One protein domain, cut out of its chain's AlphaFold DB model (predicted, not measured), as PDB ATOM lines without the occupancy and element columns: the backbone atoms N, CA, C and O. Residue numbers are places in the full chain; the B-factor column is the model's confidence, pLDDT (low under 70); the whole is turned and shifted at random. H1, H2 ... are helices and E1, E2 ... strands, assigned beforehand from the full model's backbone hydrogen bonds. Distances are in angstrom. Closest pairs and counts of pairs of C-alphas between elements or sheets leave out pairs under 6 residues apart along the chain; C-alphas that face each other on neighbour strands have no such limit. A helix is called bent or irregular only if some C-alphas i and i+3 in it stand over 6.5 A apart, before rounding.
ATOM      1  N   PHE A   2     152.233 180.963 135.419       76.38
ATOM      2  CA  PHE A   2     153.459 180.337 134.877       76.38
ATOM      3  C   PHE A   2     153.700 178.882 135.332       76.38
ATOM      4  O   PHE A   2     153.826 177.993 134.498       76.38
ATOM      5  N   ALA A   3     153.683 178.617 136.644       73.81
ATOM      6  CA  ALA A   3     153.922 177.273 137.179       73.81
ATOM      7  C   ALA A   3     152.919 176.233 136.645       73.81
ATOM      8  O   ALA A   3     153.291 175.114 136.317       73.81
ATOM      9  N   THR A   4     151.646 176.617 136.507       73.69
ATOM     10  CA  THR A   4     150.580 175.749 135.988       73.69
ATOM     11  C   THR A   4     150.817 175.376 134.527       73.69
ATOM     12  O   THR A   4     150.658 174.215 134.168       73.69
ATOM     13  N   VAL A   5     151.241 176.335 133.701       74.62
ATOM     14  CA  VAL A   5     151.583 176.084 132.292       74.62
ATOM     15  C   VAL A   5     152.779 175.136 132.195       74.62
ATOM     16  O   VAL A   5     152.733 174.163 131.451       74.62
ATOM     17  N   TYR A   6     153.803 175.358 133.022       73.06
ATOM     18  CA  TYR A   6     155.001 174.514 133.068       73.06
ATOM     19  C   TYR A   6     154.722 173.081 133.545       73.06
ATOM     20  O   TYR A   6     155.343 172.133 133.067       73.06
ATOM     21  N   LYS A   7     153.763 172.908 134.461       73.12
ATOM     22  CA  LYS A   7     153.276 171.594 134.901       73.12
ATOM     23  C   LYS A   7     152.479 170.889 133.803       73.12
ATOM     24  O   LYS A   7     152.632 169.688 133.616       73.12
ATOM     25  N   ASN A   8     151.669 171.633 133.052       71.31
ATOM     26  CA  ASN A   8     150.888 171.090 131.939       71.31
ATOM     27  C   ASN A   8     151.769 170.665 130.754       71.31
ATOM     28  O   ASN A   8     151.396 169.751 130.028       71.31
ATOM     29  N   SER A   9     152.961 171.248 130.597       73.12
ATOM     30  CA  SER A   9     153.973 170.792 129.635       73.12
ATOM     31  C   SER A   9     154.814 169.602 130.134       73.12
ATOM     32  O   SER A   9     155.910 169.373 129.629       73.12
ATOM     33  N   ASN A  10     154.313 168.847 131.121       70.38
ATOM     34  CA  ASN A  10     154.910 167.625 131.673       70.38
ATOM     35  C   ASN A  10     156.296 167.804 132.334       70.38
ATOM     36  O   ASN A  10     157.082 166.859 132.398       70.38
ATOM     37  N   ASN A  11     156.610 169.006 132.839       73.75
ATOM     38  CA  ASN A  11     157.838 169.234 133.606       73.75
ATOM     39  C   ASN A  11     157.677 168.817 135.072       73.75
ATOM     40  O   ASN A  11     156.604 168.941 135.665       73.75
ATOM     41  N   THR A  12     158.785 168.399 135.689       79.88
ATOM     42  CA  THR A  12     158.834 168.078 137.125       79.88
ATOM     43  C   THR A  12     158.607 169.323 137.989       79.88
ATOM     44  O   THR A  12     158.895 170.462 137.586       79.88
ATOM     45  N   ASN A  13     158.141 169.131 139.227       78.94
ATOM     46  CA  ASN A  13     157.973 170.242 140.166       78.94
ATOM     47  C   ASN A  13     159.330 170.870 140.507       78.94
ATOM     48  O   ASN A  13     159.414 172.084 140.695       78.94
ATOM     49  N   ARG A  14     160.406 170.070 140.517       82.25
ATOM     50  CA  ARG A  14     161.782 170.553 140.707       82.25
ATOM     51  C   ARG A  14     162.223 171.493 139.579       82.25
ATOM     52  O   ARG A  14     162.749 172.568 139.859       82.25
ATOM     53  N   GLN A  15     161.979 171.134 138.318       80.12
ATOM     54  CA  GLN A  15     162.283 172.003 137.170       80.12
ATOM     55  C   GLN A  15     161.452 173.286 137.196       80.12
ATOM     56  O   GLN A  15     161.987 174.374 137.008       80.12
ATOM     57  N   THR A  16     160.162 173.171 137.512       83.12
ATOM     58  CA  THR A  16     159.270 174.330 137.633       83.12
ATOM     59  C   THR A  16     159.744 175.289 138.733       83.12
ATOM     60  O   THR A  16     159.800 176.498 138.512       83.12
ATOM     61  N   ALA A  17     160.159 174.766 139.893       83.81
ATOM     62  CA  ALA A  17     160.745 175.562 140.970       83.81
ATOM     63  C   ALA A  17     162.052 176.248 140.532       83.81
ATOM     64  O   ALA A  17     162.218 177.440 140.778       83.81
ATOM     65  N   ASN A  18     162.939 175.542 139.821       84.94
ATOM     66  CA  ASN A  18     164.169 176.123 139.269       84.94
ATOM     67  C   ASN A  18     163.901 177.296 138.325       84.94
ATOM     68  O   ASN A  18     164.552 178.332 138.439       84.94
ATOM     69  N   CYS A  19     162.928 177.164 137.424       83.62
ATOM     70  CA  CYS A  19     162.553 178.247 136.519       83.62
ATOM     71  C   CYS A  19     161.998 179.463 137.275       83.62
ATOM     72  O   CYS A  19     162.309 180.597 136.917       83.62
ATOM     73  N   ILE A  20     161.224 179.243 138.343       87.19
ATOM     74  CA  ILE A  20     160.734 180.325 139.212       87.19
ATOM     75  C   ILE A  20     161.905 181.036 139.904       87.19
ATOM     76  O   ILE A  20     161.964 182.263 139.904       87.19
ATOM     77  N   ILE A  21     162.853 180.273 140.453       87.44
ATOM     78  CA  ILE A  21     164.031 180.797 141.159       87.44
ATOM     79  C   ILE A  21     164.945 181.582 140.213       87.44
ATOM     80  O   ILE A  21     165.445 182.640 140.585       87.44
ATOM     81  N   ALA A  22     165.123 181.120 138.973       86.62
ATOM     82  CA  ALA A  22     165.890 181.843 137.957       86.62
ATOM     83  C   ALA A  22     165.299 183.232 137.649       86.62
ATOM     84  O   ALA A  22     166.031 184.145 137.270       86.62
ATOM     85  N   GLY A  23     163.988 183.405 137.849       87.44
ATOM     86  CA  GLY A  23     163.297 184.688 137.733       87.44
ATOM     87  C   GLY A  23     163.402 185.593 138.967       87.44
ATOM     88  O   GLY A  23     162.886 186.712 138.935       87.44
ATOM     89  N   PHE A  24     164.031 185.156 140.065       91.62
ATOM     90  CA  PHE A  24     164.162 185.988 141.261       91.62
ATOM     91  C   PHE A  24     165.075 187.190 141.019       91.62
ATOM     92  O   PHE A  24     166.168 187.098 140.464       91.62
ATOM     93  N   THR A  25     164.634 188.342 141.520       89.75
ATOM     94  CA  THR A  25     165.372 189.607 141.479       89.75
ATOM     95  C   THR A  25     165.289 190.309 142.839       89.75
ATOM     96  O   THR A  25     164.482 189.942 143.699       89.75
ATOM     97  N   GLY A  26     166.168 191.289 143.076       92.75
ATOM     98  CA  GLY A  26     166.172 192.092 144.303       92.75
ATOM     99  C   GLY A  26     166.289 191.261 145.587       92.75
ATOM    100  O   GLY A  26     167.172 190.411 145.715       92.75
ATOM    101  N   GLN A  27     165.386 191.511 146.541       90.56
ATOM    102  CA  GLN A  27     165.388 190.870 147.863       90.56
ATOM    103  C   GLN A  27     165.197 189.349 147.796       90.56
ATOM    104  O   GLN A  27     165.828 188.630 148.566       90.56
ATOM    105  N   LEU A  28     164.383 188.846 146.859       91.00
ATOM    106  CA  LEU A  28     164.166 187.404 146.693       91.00
ATOM    107  C   LEU A  28     165.433 186.698 146.205       91.00
ATOM    108  O   LEU A  28     165.764 185.624 146.701       91.00
ATOM    109  N   LYS A  29     166.174 187.327 145.283       90.75
ATOM    110  CA  LYS A  29     167.459 186.798 144.814       90.75
ATOM    111  C   LYS A  29     168.502 186.811 145.928       90.75
ATOM    112  O   LYS A  29     169.149 185.804 146.169       90.75
ATOM    113  N   GLY A  30     168.612 187.927 146.652       89.62
ATOM    114  CA  GLY A  30     169.525 188.034 147.791       89.62
ATOM    115  C   GLY A  30     169.227 187.010 148.890       89.62
ATOM    116  O   GLY A  30     170.154 186.418 149.437       89.62
ATOM    117  N   TRP A  31     167.948 186.754 149.176       93.94
ATOM    118  CA  TRP A  31     167.525 185.710 150.109       93.94
ATOM    119  C   TRP A  31     167.922 184.312 149.631       93.94
ATOM    120  O   TRP A  31     168.527 183.552 150.391       93.94
ATOM    121  N   TRP A  32     167.628 183.989 148.372       91.62
ATOM    122  CA  TRP A  32     167.979 182.694 147.805       91.62
ATOM    123  C   TRP A  32     169.492 182.478 147.775       91.62
ATOM    124  O   TRP A  32     169.965 181.448 148.237       91.62
ATOM    125  N   ASP A  33     170.271 183.438 147.286       90.50
ATOM    126  CA  ASP A  33     171.707 183.255 147.071       90.50
ATOM    127  C   ASP A  33     172.511 183.308 148.377       90.50
ATOM    128  O   ASP A  33     173.401 182.478 148.564       90.50
ATOM    129  N   ASN A  34     172.163 184.222 149.293       91.00
ATOM    130  CA  ASN A  34     173.021 184.567 150.433       91.00
ATOM    131  C   ASN A  34     172.475 184.155 151.808       91.00
ATOM    132  O   ASN A  34     173.256 184.069 152.750       91.00
ATOM    133  N   ILE A  35     171.159 183.953 151.959       89.44
ATOM    134  CA  ILE A  35     170.544 183.666 153.271       89.44
ATOM    135  C   ILE A  35     170.267 182.167 153.439       89.44
ATOM    136  O   ILE A  35     170.508 181.612 154.508       89.44
ATOM    137  N   LEU A  36     169.774 181.499 152.394       89.50
ATOM    138  CA  LEU A  36     169.487 180.064 152.420       89.50
ATOM    139  C   LEU A  36     170.762 179.218 152.342       89.50
ATOM    140  O   LEU A  36     171.561 179.357 151.411       89.50
ATOM    141  N   THR A  37     170.905 178.261 153.261       90.12
ATOM    142  CA  THR A  37     172.006 177.293 153.205       90.12
ATOM    143  C   THR A  37     171.786 176.268 152.085       90.12
ATOM    144  O   THR A  37     170.641 175.983 151.719       90.12
ATOM    145  N   PRO A  38     172.854 175.652 151.540       87.81
ATOM    146  CA  PRO A  38     172.720 174.605 150.523       87.81
ATOM    147  C   PRO A  38     171.816 173.444 150.966       87.81
ATOM    148  O   PRO A  38     171.025 172.944 150.172       87.81
ATOM    149  N   SER A  39     171.864 173.070 152.249       86.00
ATOM    150  CA  SER A  39     171.002 172.030 152.823       86.00
ATOM    151  C   SER A  39     169.519 172.411 152.787       86.00
ATOM    152  O   SER A  39     168.693 171.585 152.417       86.00
ATOM    153  N   GLN A  40     169.177 173.664 153.100       85.69
ATOM    154  CA  GLN A  40     167.794 174.154 153.025       85.69
ATOM    155  C   GLN A  40     167.295 174.241 151.579       85.69
ATOM    156  O   GLN A  40     166.127 173.976 151.308       85.69
ATOM    157  N   LYS A  41     168.174 174.583 150.628       87.44
ATOM    158  CA  LYS A  41     167.829 174.571 149.198       87.44
ATOM    159  C   LYS A  41     167.482 173.158 148.731       87.44
ATOM    160  O   LYS A  41     166.458 172.971 148.079       87.44
ATOM    161  N   GLU A  42     168.283 172.162 149.104       85.31
ATOM    162  CA  GLU A  42     167.985 170.760 148.781       85.31
ATOM    163  C   GLU A  42     166.739 170.235 149.505       85.31
ATOM    164  O   GLU A  42     165.992 169.457 148.915       85.31
ATOM    165  N   GLU A  43     166.437 170.695 150.721       85.38
ATOM    166  CA  GLU A  43     165.167 170.389 151.400       85.38
ATOM    167  C   GLU A  43     163.956 170.903 150.597       85.38
ATOM    168  O   GLU A  43     162.965 170.191 150.436       85.38
ATOM    169  N   ILE A  44     164.055 172.103 150.011       85.50
ATOM    170  CA  ILE A  44     162.998 172.661 149.154       85.50
ATOM    171  C   ILE A  44     162.850 171.843 147.863       85.50
ATOM    172  O   ILE A  44     161.731 171.571 147.437       85.50
ATOM    173  N   TYR A  45     163.954 171.427 147.235       83.56
ATOM    174  CA  TYR A  45     163.905 170.647 145.993       83.56
ATOM    175  C   TYR A  45     163.484 169.187 146.174       83.56
ATOM    176  O   TYR A  45     162.912 168.604 145.251       83.56
ATOM    177  N   SER A  46     163.792 168.589 147.324       82.19
ATOM    178  CA  SER A  46     163.482 167.191 147.651       82.19
ATOM    179  C   SER A  46     162.130 167.013 148.340       82.19
ATOM    180  O   SER A  46     161.772 165.888 148.700       82.19
ATOM    181  N   SER A  47     161.357 168.091 148.499       79.75
ATOM    182  CA  SER A  47     160.082 168.026 149.192       79.75
ATOM    183  C   SER A  47     159.051 167.196 148.424       79.75
ATOM    184  O   SER A  47     158.873 167.298 147.203       79.75
ATOM    185  N   LYS A  48     158.363 166.334 149.174       78.00
ATOM    186  CA  LYS A  48     157.347 165.413 148.668       78.00
ATOM    187  C   LYS A  48     156.088 165.528 149.515       78.00
ATOM    188  O   LYS A  48     156.161 165.610 150.740       78.00
ATOM    189  N   LYS A  49     154.935 165.494 148.858       73.88
ATOM    190  CA  LYS A  49     153.619 165.407 149.483       73.88
ATOM    191  C   LYS A  49     153.215 163.937 149.571       73.88
ATOM    192  O   LYS A  49     153.283 163.212 148.579       73.88
ATOM    193  N   LEU A  50     152.791 163.515 150.760       62.88
ATOM    194  CA  LEU A  50     152.136 162.226 150.974       62.88
ATOM    195  C   LEU A  50     150.634 162.431 150.775       62.88
ATOM    196  O   LEU A  50     149.990 163.107 151.575       62.88
ATOM    197  N   GLU A  51     150.089 161.891 149.691       57.41
ATOM    198  CA  GLU A  51     148.639 161.811 149.497       57.41
ATOM    199  C   GLU A  51     148.126 160.528 150.185       57.41
ATOM    200  O   GLU A  51     148.707 159.454 149.973       57.41
ATOM    201  N   PRO A  52     147.076 160.594 151.025       47.47
ATOM    202  CA  PRO A  52     146.464 159.400 151.588       47.47
ATOM    203  C   PRO A  52     145.688 158.653 150.494       47.47
ATOM    204  O   PRO A  52     144.596 159.054 150.097       47.47
ATOM    205  N   SER A  61     154.017 162.365 145.841       67.12
ATOM    206  CA  SER A  61     154.088 163.326 144.733       67.12
ATOM    207  C   SER A  61     155.123 164.405 145.043       67.12
ATOM    208  O   SER A  61     155.305 164.782 146.199       67.12
ATOM    209  N   GLU A  62     155.855 164.884 144.036       74.88
ATOM    210  CA  GLU A  62     156.797 165.994 144.227       74.88
ATOM    211  C   GLU A  62     156.049 167.249 144.698       74.88
ATOM    212  O   GLU A  62     154.930 167.494 144.256       74.88
ATOM    213  N   ASP A  63     156.650 168.085 145.547       81.81
ATOM    214  CA  ASP A  63     155.966 169.252 146.134       81.81
ATOM    215  C   ASP A  63     156.844 170.514 146.218       81.81
ATOM    216  O   ASP A  63     156.522 171.483 146.915       81.81
ATOM    217  N   ALA A  64     157.947 170.522 145.463       83.94
ATOM    218  CA  ALA A  64     158.971 171.565 145.508       83.94
ATOM    219  C   ALA A  64     158.409 172.983 145.313       83.94
ATOM    220  O   ALA A  64     158.778 173.900 146.040       83.94
ATOM    221  N   VAL A  65     157.461 173.175 144.385       84.75
ATOM    222  CA  VAL A  65     156.854 174.492 144.104       84.75
ATOM    223  C   VAL A  65     156.035 175.009 145.290       84.75
ATOM    224  O   VAL A  65     156.188 176.162 145.687       84.75
ATOM    225  N   TYR A  66     155.187 174.171 145.891       86.25
ATOM    226  CA  TYR A  66     154.389 174.575 147.052       86.25
ATOM    227  C   TYR A  66     155.279 174.825 148.274       86.25
ATOM    228  O   TYR A  66     155.077 175.804 148.991       86.25
ATOM    229  N   THR A  67     156.300 173.989 148.479       86.25
ATOM    230  CA  THR A  67     157.275 174.148 149.570       86.25
ATOM    231  C   THR A  67     158.110 175.417 149.400       86.25
ATOM    232  O   THR A  67     158.322 176.146 150.370       86.25
ATOM    233  N   LEU A  68     158.527 175.743 148.175       88.62
ATOM    234  CA  LEU A  68     159.218 176.991 147.862       88.62
ATOM    235  C   LEU A  68     158.353 178.202 148.239       88.62
ATOM    236  O   LEU A  68     158.811 179.074 148.975       88.62
ATOM    237  N   ILE A  69     157.088 178.229 147.804       88.38
ATOM    238  CA  ILE A  69     156.165 179.336 148.103       88.38
ATOM    239  C   ILE A  69     155.913 179.453 149.615       88.38
ATOM    240  O   ILE A  69     155.969 180.556 150.157       88.38
ATOM    241  N   GLN A  70     155.699 178.338 150.320       84.44
ATOM    242  CA  GLN A  70     155.539 178.349 151.782       84.44
ATOM    243  C   GLN A  70     156.775 178.898 152.492       84.44
ATOM    244  O   GLN A  70     156.651 179.643 153.463       84.44
ATOM    245  N   THR A  71     157.968 178.553 152.009       87.19
ATOM    246  CA  THR A  71     159.225 178.998 152.614       87.19
ATOM    247  C   THR A  71     159.438 180.497 152.398       87.19
ATOM    248  O   THR A  71     159.834 181.189 153.336       87.19
ATOM    249  N   ILE A  72     159.093 181.017 151.212       89.44
ATOM    250  CA  ILE A  72     159.069 182.461 150.923       89.44
ATOM    251  C   ILE A  72     158.109 183.169 151.883       89.44
ATOM    252  O   ILE A  72     158.502 184.116 152.564       89.44
ATOM    253  N   ILE A  73     156.868 182.686 152.000       86.06
ATOM    254  CA  ILE A  73     155.873 183.270 152.912       86.06
ATOM    255  C   ILE A  73     156.410 183.262 154.351       86.06
ATOM    256  O   ILE A  73     156.401 184.291 155.020       86.06
ATOM    257  N   LYS A  74     156.967 182.139 154.811       84.38
ATOM    258  CA  LYS A  74     157.522 182.015 156.163       84.38
ATOM    259  C   LYS A  74     158.684 182.979 156.424       84.38
ATOM    260  O   LYS A  74     158.770 183.511 157.523       84.38
ATOM    261  N   HIS A  75     159.575 183.207 155.460       84.62
ATOM    262  CA  HIS A  75     160.733 184.087 155.661       84.62
ATOM    263  C   HIS A  75     160.389 185.575 155.604       84.62
ATOM    264  O   HIS A  75     160.934 186.350 156.385       84.62
ATOM    265  N   PHE A  76     159.495 185.980 154.704       85.25
ATOM    266  CA  PHE A  76     159.195 187.399 154.490       85.25
ATOM    267  C   PHE A  76     157.981 187.893 155.283       85.25
ATOM    268  O   PHE A  76     157.929 189.060 155.663       85.25
ATOM    269  N   ILE A  77     157.002 187.022 155.535       81.62
ATOM    270  CA  ILE A  77     155.746 187.360 156.226       81.62
ATOM    271  C   ILE A  77     155.730 186.763 157.642       81.62
ATOM    272  O   ILE A  77     155.130 187.337 158.554       81.62
ATOM    273  N   GLY A  78     156.417 185.638 157.858       80.44
ATOM    274  CA  GLY A  78     156.431 184.946 159.143       80.44
ATOM    275  C   GLY A  78     155.163 184.123 159.353       80.44
ATOM    276  O   GLY A  78     154.702 183.421 158.454       80.44
ATOM    277  N   ASN A  79     154.599 184.191 160.561       74.62
ATOM    278  CA  ASN A  79     153.338 183.525 160.878       74.62
ATOM    279  C   ASN A  79     152.151 184.336 160.319       74.62
ATOM    280  O   ASN A  79     151.847 185.429 160.810       74.62
TER     281      ASN A  79
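AT A GLANCE: This is residues 2 to 52 and 61 to 79 of the 482 residues of the protein "CCHC-type domain-containing protein" of Aquilegia coerulea (UniProt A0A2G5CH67). H2 and the first turns of H5 pack together in the middle of a small group of five helices and spread from there like a V. H1 folds back beside H2, H4 meets the first turns of H5 near its own last residue, Tyr 45, and makes a corner with it, H3 lies near the spreading ends of H2 and H5, and the short strand E1 leads away to a cut in the chain. The printed part has 70 residues, in the order H1, H2, H3, H4, E1, H5; E1 pairs with no named strand. The class is mostly helix, and the whole is compact, with a radius of gyration of the C-alphas of 12.3 A and spans of 31 by 27 by 22 A.

IN THESE COORDINATES: H1, residues 2 to 8, begins with C-alpha 2 at (153.459, 180.337, 134.877) and is 10.0 A long. H2, residues 13 to 22, measures 14.2 A. H3, residues 26 to 35, measures 13.1 A; it is neither bent nor irregular, but only just: C-alphas 32 and 35 are 6.1 A apart. H4, residues 38 to 45, measures 10.7 A, and E1, residues 48 to 51, 9.5 A. H5, residues 64 to 76, is the longest helix at 18.2 A and ends with C-alpha 76 at (159.195, 187.399, 154.490).

HOW THE PARTS SIT: H1 and H2 form a helical hairpin: they touch at a shallow tilt of 26 degrees, opposite ways, with the closest C-alphas, those of Ala 3 and Thr 16, 6.1 A apart. H2 touches residues 64 to 68 of H5 alone, at a steep tilt of 43 degrees, the same way; the closest C-alphas are those of Ala 17 and Val 65, 5.1 A apart. H3 touches no helix; it is close to but not clearly touching H2, with the closest C-alphas, those of Ile 21 and Lys 29, 7.8 A apart, and it is near H5. H4 also touches residues 64 to 68 of H5 alone, at a steep tilt of 54 degrees, opposite ways; the closest C-alphas, those of Tyr 45 and Ala 64, are 5.0 A apart. Helix packing is only just mostly crossed, with 1 of these 3 touching pairs at a shallow tilt. Residues 48 to 49 of E1 pair antiparallel with residues 61 to 62. H1 and H5 are only just apart, at 8.0 A. In H1, H2, H3, H4 and H5 every O i to N i+4 pair is within hydrogen-bond range.

THE WHOLE: The two C-alphas farthest apart, those of Gly 26 and Pro 52, are 38.9 A from each other. Residues 34 to 39 stand free. Residues 53 to 60 are not printed, and C-alphas 52 and 61 are 11.0 A apart across this cut, which falls in the link from E1 to H5. The links printed whole are tight. The mean pLDDT of the printed part is 82.3; residues 50 to 52 and residue 61 are under 70.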